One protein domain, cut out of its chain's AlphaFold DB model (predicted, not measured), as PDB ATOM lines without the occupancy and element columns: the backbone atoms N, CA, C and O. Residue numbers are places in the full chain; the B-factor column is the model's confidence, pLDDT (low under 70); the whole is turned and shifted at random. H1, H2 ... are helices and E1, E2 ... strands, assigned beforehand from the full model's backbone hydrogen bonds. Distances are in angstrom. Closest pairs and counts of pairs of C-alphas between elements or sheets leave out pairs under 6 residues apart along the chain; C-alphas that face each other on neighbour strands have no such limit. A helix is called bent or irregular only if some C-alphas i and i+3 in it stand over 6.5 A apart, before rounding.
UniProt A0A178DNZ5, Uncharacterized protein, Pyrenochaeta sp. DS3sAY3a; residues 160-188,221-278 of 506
ATOM      1  N   PRO A 160      -8.625  19.997  44.833       73.94
ATOM      2  CA  PRO A 160      -8.097  18.891  44.044       73.94
ATOM      3  C   PRO A 160      -9.208  17.982  43.499       73.94
ATOM      4  O   PRO A 160     -10.124  17.607  44.233       73.94
ATOM      5  N   ALA A 161      -9.092  17.559  42.239       75.00
ATOM      6  CA  ALA A 161     -10.014  16.616  41.609       75.00
ATOM      7  C   ALA A 161     -10.113  15.284  42.366       75.00
ATOM      8  O   ALA A 161     -11.153  14.627  42.342       75.00
ATOM      9  N   SER A 162      -9.070  14.930  43.123       72.94
ATOM     10  CA  SER A 162      -9.065  13.769  44.013       72.94
ATOM     11  C   SER A 162     -10.189  13.791  45.058       72.94
ATOM     12  O   SER A 162     -10.672  12.724  45.429       72.94
ATOM     13  N   HIS A 163     -10.677  14.964  45.485       74.88
ATOM     14  CA  HIS A 163     -11.816  15.048  46.412       74.88
ATOM     15  C   HIS A 163     -13.108  14.476  45.825       74.88
ATOM     16  O   HIS A 163     -13.992  14.076  46.576       74.88
ATOM     17  N   MET A 164     -13.229  14.435  44.497       76.69
ATOM     18  CA  MET A 164     -14.432  13.954  43.822       76.69
ATOM     19  C   MET A 164     -14.385  12.459  43.515       76.69
ATOM     20  O   MET A 164     -15.390  11.922  43.060       76.69
ATOM     21  N   LEU A 165     -13.282  11.757  43.809       76.31
ATOM     22  CA  LEU A 165     -13.147  10.328  43.506       76.31
ATOM     23  C   LEU A 165     -14.261   9.485  44.127       76.31
ATOM     24  O   LEU A 165     -14.777   8.587  43.473       76.31
ATOM     25  N   GLU A 166     -14.677   9.790  45.357       75.62
ATOM     26  CA  GLU A 166     -15.758   9.045  46.010       75.62
ATOM     27  C   GLU A 166     -17.109   9.270  45.317       75.62
ATOM     28  O   GLU A 166     -17.881   8.328  45.147       75.62
ATOM     29  N   GLN A 167     -17.391  10.500  44.877       75.38
ATOM     30  CA  GLN A 167     -18.618  10.816  44.139       75.38
ATOM     31  C   GLN A 167     -18.597  10.203  42.735       75.38
ATOM     32  O   GLN A 167     -19.581   9.604  42.309       75.38
ATOM     33  N   MET A 168     -17.453  10.266  42.052       74.19
ATOM     34  CA  MET A 168     -17.249   9.645  40.741       74.19
ATOM     35  C   MET A 168     -17.366   8.119  40.802       74.19
ATOM     36  O   MET A 168     -17.921   7.514  39.890       74.19
ATOM     37  N   ALA A 169     -16.882   7.497  41.881       76.31
ATOM     38  CA  ALA A 169     -17.018   6.061  42.104       76.31
ATOM     39  C   ALA A 169     -18.472   5.647  42.389       76.31
ATOM     40  O   ALA A 169     -18.876   4.554  42.001       76.31
ATOM     41  N   LYS A 170     -19.257   6.501  43.062       75.94
ATOM     42  CA  LYS A 170     -20.681   6.243  43.341       75.94
ATOM     43  C   LYS A 170     -21.553   6.352  42.094       75.94
ATOM     44  O   LYS A 170     -22.481   5.565  41.943       75.94
ATOM     45  N   PHE A 171     -21.255   7.305  41.214       74.81
ATOM     46  CA  PHE A 171     -22.080   7.614  40.046       74.81
ATOM     47  C   PHE A 171     -21.247   7.608  38.754       74.81
ATOM     48  O   PHE A 171     -21.026   8.659  38.145       74.81
ATOM     49  N   PRO A 172     -20.750   6.435  38.315       71.94
ATOM     50  CA  PRO A 172     -19.939   6.348  37.108       71.94
ATOM     51  C   PRO A 172     -20.749   6.772  35.876       71.94
ATOM     52  O   PRO A 172     -21.876   6.328  35.670       71.94
ATOM     53  N   GLY A 173     -20.170   7.644  35.046       68.19
ATOM     54  CA  GLY A 173     -20.779   8.104  33.791       68.19
ATOM     55  C   GLY A 173     -21.945   9.088  33.947       68.19
ATOM     56  O   GLY A 173     -22.470   9.553  32.938       68.19
ATOM     57  N   GLN A 174     -22.332   9.439  35.176       68.56
ATOM     58  CA  GLN A 174     -23.374  10.432  35.417       68.56
ATOM     59  C   GLN A 174     -22.773  11.827  35.641       68.56
ATOM     60  O   GLN A 174     -21.726  11.962  36.284       68.56
ATOM     61  N   PRO A 175     -23.433  12.889  35.150       66.00
ATOM     62  CA  PRO A 175     -23.100  14.255  35.525       66.00
ATOM     63  C   PRO A 175     -23.147  14.446  37.041       66.00
ATOM     64  O   PRO A 175     -24.167  14.192  37.680       66.00
ATOM     65  N   MET A 176     -22.058  14.937  37.628       66.94
ATOM     66  CA  MET A 176     -22.055  15.313  39.040       66.94
ATOM     67  C   MET A 176     -22.783  16.644  39.222       66.94
ATOM     68  O   MET A 176     -22.444  17.640  38.584       66.94
ATOM     69  N   HIS A 177     -23.763  16.675  40.123       69.00
ATOM     70  CA  HIS A 177     -24.427  17.917  40.500       69.00
ATOM     71  C   HIS A 177     -23.478  18.774  41.349       69.00
ATOM     72  O   HIS A 177     -22.911  18.277  42.324       69.00
ATOM     73  N   GLY A 178     -23.330  20.066  41.034       67.06
ATOM     74  CA  GLY A 178     -22.397  20.962  41.737       67.06
ATOM     75  C   GLY A 178     -22.621  21.040  43.255       67.06
ATOM     76  O   GLY A 178     -21.667  21.188  44.011       67.06
ATOM     77  N   ALA A 179     -23.865  20.857  43.715       70.31
ATOM     78  CA  ALA A 179     -24.210  20.789  45.142       70.31
ATOM     79  C   ALA A 179     -23.599  19.576  45.872       70.31
ATOM     80  O   ALA A 179     -23.325  19.648  47.067       70.31
ATOM     81  N   ASN A 180     -23.347  18.481  45.151       68.94
ATOM     82  CA  ASN A 180     -22.756  17.257  45.695       68.94
ATOM     83  C   ASN A 180     -21.220  17.306  45.681       68.94
ATOM     84  O   ASN A 180     -20.561  16.414  46.217       68.94
ATOM     85  N   MET A 181     -20.638  18.349  45.076       70.69
ATOM     86  CA  MET A 181     -19.198  18.571  45.033       70.69
ATOM     87  C   MET A 181     -18.736  19.251  46.324       70.69
ATOM     88  O   MET A 181     -18.380  20.428  46.353       70.69
ATOM     89  N   THR A 182     -18.781  18.508  47.426       69.56
ATOM     90  CA  THR A 182     -18.372  18.985  48.751       69.56
ATOM     91  C   THR A 182     -16.937  18.592  49.075       69.56
ATOM     92  O   THR A 182     -16.430  17.578  48.601       69.56
ATOM     93  N   ILE A 183     -16.288  19.357  49.950       70.38
ATOM     94  CA  ILE A 183     -14.946  19.029  50.436       70.38
ATOM     95  C   ILE A 183     -14.997  17.700  51.186       70.38
ATOM     96  O   ILE A 183     -15.729  17.562  52.166       70.38
ATOM     97  N   ALA A 184     -14.209  16.732  50.719       66.31
ATOM     98  CA  ALA A 184     -14.039  15.470  51.429       66.31
ATOM     99  C   ALA A 184     -13.412  15.732  52.805       66.31
ATOM    100  O   ALA A 184     -12.346  16.350  52.898       66.31
ATOM    101  N   LYS A 185     -14.084  15.256  53.854       66.69
ATOM    102  CA  LYS A 185     -13.519  15.211  55.197       66.69
ATOM    103  C   LYS A 185     -12.471  14.104  55.263       66.69
ATOM    104  O   LYS A 185     -12.711  12.992  54.796       66.69
ATOM    105  N   LEU A 186     -11.317  14.422  55.838       63.22
ATOM    106  CA  LEU A 186     -10.239  13.465  56.095       63.22
ATOM    107  C   LEU A 186     -10.426  12.720  57.430       63.22
ATOM    108  O   LEU A 186      -9.601  11.881  57.779       63.22
ATOM    109  N   ASP A 187     -11.511  13.000  58.163       57.53
ATOM    110  CA  ASP A 187     -11.903  12.309  59.401       57.53
ATOM    111  C   ASP A 187     -12.193  10.810  59.192       57.53
ATOM    112  O   ASP A 187     -12.053  10.000  60.114       57.53
ATOM    113  N   ARG A 188     -12.529  10.413  57.962       54.94
ATOM    114  CA  ARG A 188     -12.644   9.014  57.557       54.94
ATOM    115  C   ARG A 188     -11.260   8.372  57.540       54.94
ATOM    116  O   ARG A 188     -10.529   8.448  56.556       54.94
ATOM    117  N   THR A 221       6.136  14.690  25.039       68.81
ATOM    118  CA  THR A 221       5.842  13.836  23.865       68.81
ATOM    119  C   THR A 221       6.719  14.213  22.657       68.81
ATOM    120  O   THR A 221       7.380  15.256  22.660       68.81
ATOM    121  N   LYS A 222       6.715  13.411  21.575       74.75
ATOM    122  CA  LYS A 222       7.430  13.745  20.318       74.75
ATOM    123  C   LYS A 222       7.033  15.123  19.776       74.75
ATOM    124  O   LYS A 222       7.906  15.884  19.379       74.75
ATOM    125  N   GLN A 223       5.746  15.464  19.856       75.94
ATOM    126  CA  GLN A 223       5.177  16.702  19.313       75.94
ATOM    127  C   GLN A 223       5.064  17.841  20.338       75.94
ATOM    128  O   GLN A 223       5.077  19.006  19.958       75.94
ATOM    129  N   HIS A 224       4.981  17.534  21.634       73.88
ATOM    130  CA  HIS A 224       4.680  18.531  22.662       73.88
ATOM    131  C   HIS A 224       5.594  18.406  23.873       73.88
ATOM    132  O   HIS A 224       5.780  17.313  24.397       73.88
ATOM    133  N   LYS A 225       6.109  19.527  24.366       77.88
ATOM    134  CA  LYS A 225       6.760  19.629  25.669       77.88
ATOM    135  C   LYS A 225       5.684  19.843  26.735       77.88
ATOM    136  O   LYS A 225       4.872  20.755  26.597       77.88
ATOM    137  N   LEU A 226       5.662  19.003  27.762       72.00
ATOM    138  CA  LEU A 226       4.839  19.220  28.948       72.00
ATOM    139  C   LEU A 226       5.715  19.908  29.994       72.00
ATOM    140  O   LEU A 226       6.870  19.532  30.175       72.00
ATOM    141  N   ALA A 227       5.206  20.955  30.627       77.75
ATOM    142  CA  ALA A 227       5.892  21.657  31.703       77.75
ATOM    143  C   ALA A 227       4.876  22.119  32.743       77.75
ATOM    144  O   ALA A 227       3.705  22.315  32.420       77.75
ATOM    145  N   LEU A 228       5.332  22.311  33.978       71.19
ATOM    146  CA  LEU A 228       4.553  23.009  34.990       71.19
ATOM    147  C   LEU A 228       4.824  24.511  34.873       71.19
ATOM    148  O   LEU A 228       5.980  24.922  34.779       71.19
ATOM    149  N   ASP A 229       3.767  25.317  34.836       75.50
ATOM    150  CA  ASP A 229       3.878  26.775  34.931       75.50
ATOM    151  C   ASP A 229       4.242  27.207  36.366       75.50
ATOM    152  O   ASP A 229       4.134  26.411  37.302       75.50
ATOM    153  N   LEU A 230       4.597  28.478  36.568       67.44
ATOM    154  CA  LEU A 230       4.900  29.078  37.878       67.44
ATOM    155  C   LEU A 230       3.773  28.874  38.906       67.44
ATOM    156  O   LEU A 230       4.017  28.824  40.107       67.44
ATOM    157  N   VAL A 231       2.537  28.703  38.432       70.12
ATOM    158  CA  VAL A 231       1.345  28.455  39.258       70.12
ATOM    159  C   VAL A 231       1.062  26.952  39.456       70.12
ATOM    160  O   VAL A 231       0.034  26.576  40.020       70.12
ATOM    161  N   GLY A 232       1.945  26.067  38.986       64.50
ATOM    162  CA  GLY A 232       1.823  24.608  39.088       64.50
ATOM    163  C   GLY A 232       0.805  23.978  38.131       64.50
ATOM    164  O   GLY A 232       0.322  22.883  38.399       64.50
ATOM    165  N   GLN A 233       0.436  24.664  37.046       75.00
ATOM    166  CA  GLN A 233      -0.494  24.154  36.028       75.00
ATOM    167  C   GLN A 233       0.251  23.370  34.947       75.00
ATOM    168  O   GLN A 233       1.362  23.745  34.582       75.00
ATOM    169  N   VAL A 234      -0.362  22.322  34.389       72.69
ATOM    170  CA  VAL A 234       0.258  21.536  33.313       72.69
ATOM    171  C   VAL A 234       0.055  22.252  31.980       72.69
ATOM    172  O   VAL A 234      -1.063  22.362  31.469       72.69
ATOM    173  N   VAL A 235       1.153  22.715  31.390       79.00
ATOM    174  CA  VAL A 235       1.190  23.404  30.101       79.00
ATOM    175  C   VAL A 235       1.755  22.477  29.036       79.00
ATOM    176  O   VAL A 235       2.870  21.968  29.145       79.00
ATOM    177  N   LYS A 236       0.989  22.297  27.965       83.31
ATOM    178  CA  LYS A 236       1.390  21.610  26.740       83.31
ATOM    179  C   LYS A 236       1.868  22.644  25.733       83.31
ATOM    180  O   LYS A 236       1.086  23.453  25.244       83.31
ATOM    181  N   GLN A 237       3.154  22.616  25.419       84.38
ATOM    182  CA  GLN A 237       3.762  23.449  24.391       84.38
ATOM    183  C   GLN A 237       4.040  22.611  23.145       84.38
ATOM    184  O   GLN A 237       4.807  21.655  23.209       84.38
ATOM    185  N   ASP A 238       3.462  22.969  22.005       84.38
ATOM    186  CA  ASP A 238       3.813  22.354  20.721       84.38
ATOM    187  C   ASP A 238       5.260  22.725  20.345       84.38
ATOM    188  O   ASP A 238       5.657  23.892  20.397       84.38
ATOM    189  N   LYS A 239       6.081  21.727  20.002       82.06
ATOM    190  CA  LYS A 239       7.498  21.930  19.673       82.06
ATOM    191  C   LYS A 239       7.695  22.667  18.347       82.06
ATOM    192  O   LYS A 239       8.684  23.385  18.224       82.06
ATOM    193  N   ARG A 240       6.774  22.514  17.389       81.50
ATOM    194  CA  ARG A 240       6.851  23.137  16.060       81.50
ATOM    195  C   ARG A 240       6.328  24.567  16.089       81.50
ATOM    196  O   ARG A 240       7.002  25.474  15.624       81.50
ATOM    197  N   THR A 241       5.135  24.769  16.646       87.06
ATOM    198  CA  THR A 241       4.472  26.087  16.639       87.06
ATOM    199  C   THR A 241       4.826  26.944  17.850       87.06
ATOM    200  O   THR A 241       4.481  28.121  17.891       87.06
ATOM    201  N   ARG A 242       5.471  26.359  18.870       84.38
ATOM    202  CA  ARG A 242       5.758  26.977  20.177       84.38
ATOM    203  C   ARG A 242       4.522  27.454  20.948       84.38
ATOM    204  O   ARG A 242       4.692  27.984  22.049       84.38
ATOM    205  N   LYS A 243       3.305  27.200  20.448       85.31
ATOM    206  CA  LYS A 243       2.042  27.560  21.099       85.31
ATOM    207  C   LYS A 243       1.875  26.766  22.392       85.31
ATOM    208  O   LYS A 243       2.015  25.543  22.403       85.31
ATOM    209  N   LYS A 244       1.585  27.475  23.483       82.75
ATOM    210  CA  LYS A 244       1.332  26.911  24.812       82.75
ATOM    211  C   LYS A 244      -0.174  26.813  25.045       82.75
ATOM    212  O   LYS A 244      -0.893  27.779  24.813       82.75
ATOM    213  N   VAL A 245      -0.636  25.658  25.507       81.19
ATOM    214  CA  VAL A 245      -2.026  25.407  25.902       81.19
ATOM    215  C   VAL A 245      -2.018  24.819  27.305       81.19
ATOM    216  O   VAL A 245      -1.285  23.870  27.579       81.19
ATOM    217  N   ILE A 246      -2.820  25.388  28.198       76.19
ATOM    218  CA  ILE A 246      -2.980  24.879  29.562       76.19
ATOM    219  C   ILE A 246      -3.927  23.680  29.502       76.19
ATOM    220  O   ILE A 246      -5.081  23.828  29.103       76.19
ATOM    221  N   VAL A 247      -3.430  22.502  29.877       69.69
ATOM    222  CA  VAL A 247      -4.172  21.233  29.810       69.69
ATOM    223  C   VAL A 247      -4.977  21.013  31.084       69.69
ATOM    224  O   VAL A 247      -6.171  20.732  31.028       69.69
ATOM    225  N   SER A 248      -4.329  21.165  32.237       72.62
ATOM    226  CA  SER A 248      -4.970  20.998  33.537       72.62
ATOM    227  C   SER A 248      -4.481  22.038  34.534       72.62
ATOM    228  O   SER A 248      -3.343  22.515  34.501       72.62
ATOM    229  N   THR A 249      -5.389  22.412  35.425       74.69
ATOM    230  CA  THR A 249      -5.107  23.282  36.564       74.69
ATOM    231  C   THR A 249      -4.226  22.560  37.587       74.69
ATOM    232  O   THR A 249      -4.119  21.333  37.576       74.69
ATOM    233  N   ARG A 250      -3.646  23.312  38.534       67.50
ATOM    234  CA  ARG A 250      -2.852  22.773  39.658       67.50
ATOM    235  C   ARG A 250      -3.591  21.695  40.462       67.50
ATOM    236  O   ARG A 250      -2.975  20.854  41.103       67.50
ATOM    237  N   PHE A 251      -4.918  21.732  40.419       69.50
ATOM    238  CA  PHE A 251      -5.806  20.842  41.149       69.50
ATOM    239  C   PHE A 251      -6.271  19.636  40.319       69.50
ATOM    240  O   PHE A 251      -7.063  18.838  40.801       69.50
ATOM    241  N   GLY A 252      -5.789  19.478  39.083       71.06
ATOM    242  CA  GLY A 252      -6.119  18.343  38.216       71.06
ATOM    243  C   GLY A 252      -7.404  18.504  37.399       71.06
ATOM    244  O   GLY A 252      -7.682  17.660  36.553       71.06
ATOM    245  N   TRP A 253      -8.160  19.592  37.577       75.44
ATOM    246  CA  TRP A 253      -9.318  19.907  36.732       75.44
ATOM    247  C   TRP A 253      -8.898  20.423  35.357       75.44
ATOM    248  O   TRP A 253      -7.924  21.178  35.263       75.44
ATOM    249  N   SER A 254      -9.652  20.087  34.305       73.81
ATOM    250  CA  SER A 254      -9.458  20.713  32.994       73.81
ATOM    251  C   SER A 254      -9.886  22.183  33.030       73.81
ATOM    252  O   SER A 254     -10.795  22.583  33.763       73.81
ATOM    253  N   THR A 255      -9.197  23.017  32.256       75.50
ATOM    254  CA  THR A 255      -9.461  24.462  32.209       75.50
ATOM    255  C   THR A 255     -10.844  24.776  31.648       75.50
ATOM    256  O   THR A 255     -11.497  25.685  32.156       75.50
ATOM    257  N   ASP A 256     -11.295  24.002  30.663       75.31
ATOM    258  CA  ASP A 256     -12.615  24.146  30.048       75.31
ATOM    259  C   ASP A 256     -13.727  23.751  31.026       75.31
ATOM    260  O   ASP A 256     -14.636  24.540  31.259       75.31
ATOM    261  N   MET A 257     -13.581  22.635  31.751       75.00
ATOM    262  CA  MET A 257     -14.539  22.248  32.797       75.00
ATOM    263  C   MET A 257     -14.666  23.324  33.885       75.00
ATOM    264  O   MET A 257     -15.770  23.640  34.330       75.00
ATOM    265  N   CYS A 258     -13.548  23.921  34.308       76.38
ATOM    266  CA  CYS A 258     -13.560  25.015  35.281       76.38
ATOM    267  C   CYS A 258     -14.203  26.307  34.752       76.38
ATOM    268  O   CYS A 258     -14.574  27.161  35.560       76.38
ATOM    269  N   LYS A 259     -14.263  26.513  33.431       81.50
ATOM    270  CA  LYS A 259     -14.960  27.651  32.815       81.50
ATOM    271  C   LYS A 259     -16.451  27.360  32.703       81.50
ATOM    272  O   LYS A 259     -17.228  28.146  33.233       81.50
ATOM    273  N   ASP A 260     -16.813  26.213  32.136       78.00
ATOM    274  CA  ASP A 260     -18.204  25.787  31.953       78.00
ATOM    275  C   ASP A 260     -18.951  25.776  33.280       78.00
ATOM    276  O   ASP A 260     -20.026  26.342  33.430       78.00
ATOM    277  N   MET A 261     -18.333  25.216  34.315       73.12
ATOM    278  CA  MET A 261     -18.978  25.183  35.615       73.12
ATOM    279  C   MET A 261     -19.009  26.543  36.333       73.12
ATOM    280  O   MET A 261     -19.727  26.688  37.322       73.12
ATOM    281  N   ARG A 262     -18.208  27.530  35.909       78.88
ATOM    282  CA  ARG A 262     -18.307  28.908  36.419       78.88
ATOM    283  C   ARG A 262     -19.437  29.678  35.750       78.88
ATOM    284  O   ARG A 262     -20.033  30.508  36.427       78.88
ATOM    285  N   SER A 263     -19.693  29.429  34.467       82.19
ATOM    286  CA  SER A 263     -20.774  30.084  33.731       82.19
ATOM    287  C   SER A 263     -22.122  29.408  33.980       82.19
ATOM    288  O   SER A 263     -23.088  30.084  34.317       82.19
ATOM    289  N   ASP A 264     -22.166  28.079  33.884       74.19
ATOM    290  CA  ASP A 264     -23.409  27.312  33.765       74.19
ATOM    291  C   ASP A 264     -23.689  26.453  35.007       74.19
ATOM    292  O   ASP A 264     -24.780  25.910  35.159       74.19
ATOM    293  N   GLY A 265     -22.706  26.279  35.898       71.12
ATOM    294  CA  GLY A 265     -22.822  25.394  37.065       71.12
ATOM    295  C   GLY A 265     -22.804  23.892  36.741       71.12
ATOM    296  O   GLY A 265     -22.844  23.078  37.664       71.12
ATOM    297  N   ILE A 266     -22.700  23.530  35.459       70.38
ATOM    298  CA  ILE A 266     -22.587  22.164  34.930       70.38
ATOM    299  C   ILE A 266     -21.496  22.109  33.844       70.38
ATOM    300  O   ILE A 266     -21.309  23.096  33.133       70.38
ATOM    301  N   PRO A 267     -20.758  20.991  33.673       70.19
ATOM    302  CA  PRO A 267     -19.760  20.892  32.609       70.19
ATOM    303  C   PRO A 267     -20.445  20.906  31.237       70.19
ATOM    304  O   PRO A 267     -21.473  20.249  31.065       70.19
ATOM    305  N   GLY A 268     -19.863  21.558  30.227       68.81
ATOM    306  CA  GLY A 268     -20.464  21.655  28.892       68.81
ATOM    307  C   GLY A 268     -20.692  20.285  28.250       68.81
ATOM    308  O   GLY A 268     -21.734  20.043  27.645       68.81
ATOM    309  N   ALA A 269     -19.782  19.335  28.484       67.69
ATOM    310  CA  ALA A 269     -19.952  17.943  28.062       67.69
ATOM    311  C   ALA A 269     -21.169  17.262  28.718       67.69
ATOM    312  O   ALA A 269     -21.871  16.492  28.067       67.69
ATOM    313  N   ALA A 270     -21.441  17.560  29.991       64.25
ATOM    314  CA  ALA A 270     -22.614  17.039  30.683       64.25
ATOM    315  C   ALA A 270     -23.900  17.699  30.184       64.25
ATOM    316  O   ALA A 270     -24.890  17.005  29.986       64.25
ATOM    317  N   LYS A 271     -23.874  19.010  29.923       71.44
ATOM    318  CA  LYS A 271     -24.991  19.738  29.310       71.44
ATOM    319  C   LYS A 271     -25.344  19.150  27.942       71.44
ATOM    320  O   LYS A 271     -26.503  18.843  27.696       71.44
ATOM    321  N   ALA A 272     -24.340  18.891  27.103       73.00
ATOM    322  CA  ALA A 272     -24.523  18.243  25.807       73.00
ATOM    323  C   ALA A 272     -25.054  16.805  25.937       73.00
ATOM    324  O   ALA A 272     -25.890  16.381  25.142       73.00
ATOM    325  N   ALA A 273     -24.601  16.048  26.943       69.06
ATOM    326  CA  ALA A 273     -25.119  14.709  27.216       69.06
ATOM    327  C   ALA A 273     -26.586  14.742  27.679       69.06
ATOM    328  O   ALA A 273     -27.390  13.955  27.183       69.06
ATOM    329  N   MET A 274     -26.942  15.674  28.569       70.56
ATOM    330  CA  MET A 274     -28.319  15.892  29.019       70.56
ATOM    331  C   MET A 274     -29.225  16.316  27.862       70.56
ATOM    332  O   MET A 274     -30.300  15.754  27.703       70.56
ATOM    333  N   GLU A 275     -28.780  17.249  27.017       81.31
ATOM    334  CA  GLU A 275     -29.530  17.687  25.836       81.31
ATOM    335  C   GLU A 275     -29.724  16.537  24.842       81.31
ATOM    336  O   GLU A 275     -30.824  16.323  24.338       81.31
ATOM    337  N   LYS A 276     -28.680  15.737  24.599       77.38
ATOM    338  CA  LYS A 276     -28.786  14.550  23.746       77.38
ATOM    339  C   LYS A 276     -29.775  13.533  24.316       77.38
ATOM    340  O   LYS A 276     -30.527  12.930  23.557       77.38
ATOM    341  N   GLN A 277     -29.773  13.334  25.632       72.81
ATOM    342  CA  GLN A 277     -30.697  12.421  26.294       72.81
ATOM    343  C   GLN A 277     -32.139  12.946  26.267       72.81
ATOM    344  O   GLN A 277     -33.050  12.157  26.041       72.81
ATOM    345  N   ALA A 278     -32.340  14.258  26.414       76.62
ATOM    346  CA  ALA A 278     -33.644  14.899  26.255       76.62
ATOM    347  C   ALA A 278     -34.190  14.718  24.829       76.62
ATOM    348  O   ALA A 278     -35.313  14.254  24.670       76.62
TER     349      ALA A 278
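What this domain is: This is residues 160 to 188 and 221 to 278 of the 506 residues of an uncharacterized protein of Pyrenochaeta sp. DS3sAY3a (UniProt A0A178DNZ5). A small three-stranded sheet makes one end of a loose model, with H2 in the middle reaching from the edge of the sheet toward H3, and H1 and H3 at the other end, well separated from each other. The parts meet at few places, and residues 171 to 188, with no named element, run on from H1 to a cut. The printed part has 87 residues with three named helices and three named strands, in the order H1 E1 E2 E3 H2 H3; the sheet runs E1 E2 E3, antiparallel throughout, and the class is mixed, helices and strands. The whole is loose, with a radius of gyration of the C-alphas of 15.9 A, and the C-alphas span 41 by 40 by 23 A.

How they stand to each other: The sheet is a meander, each strand the antiparallel neighbour of the one before: E1, residues 224 to 228, E2, residues 234 to 238, and E3, residues 244 to 248. E1 and E2 form a hairpin at 153 degrees between directions, with N 225 and O 237 within hydrogen-bond range at 2.7 A. E2 and E3 form a second hairpin at 147 degrees, with N 236 and O 245 at 2.8 A. H2, residues 255 to 263, is on the sheet but only grazes it, with its residues 255 to 258; the closest C-alphas of E3 and H2 are those of Ser 248 and Thr 255, 5.8 A apart. H3, residues 268 to 278, only just touches H2, with 3 pairs of C-alphas within 8 A, the closest those of Asp 260 and Gly 268 at 5.6 A. Their lines stand at a steep tilt of 64 degrees and run the same way. H1, residues 161 to 170, is apart from E2, E3, H2 and H3. In H3 every O i to N i+4 pair is within hydrogen-bond range, against 4 of 5 in H2 and 3 of 6 in H1.

Where its parts are: E1 begins at C-alpha 224 (4.680, 18.531, 22.662); E1 and E2 each measure 13.1 A and E3 12.3 A. H2 is 12.7 A long. H3 is 15.0 A long and ends at C-alpha 278 (-33.644, 14.899, 26.255). H1, also 15.0 A, begins at C-alpha 161 (-10.014, 16.616, 41.609) and is irregular, with C-alphas 163 and 166 at 7.2 A.

The domain as a whole: The two C-alphas farthest apart are those of Asp 187 and Arg 240, at 48.4 A. Residues 189 to 220 are not printed, and C-alphas 188 and 221 are 38.7 A apart across this cut, which lies in the link from H1 to E1. Of the links that are printed whole, E3 to H2 is short and the others are tight. The mean pLDDT of the printed part is 73.5, and 23 residues are under 70, among them 173 to 178 and 184 to 188.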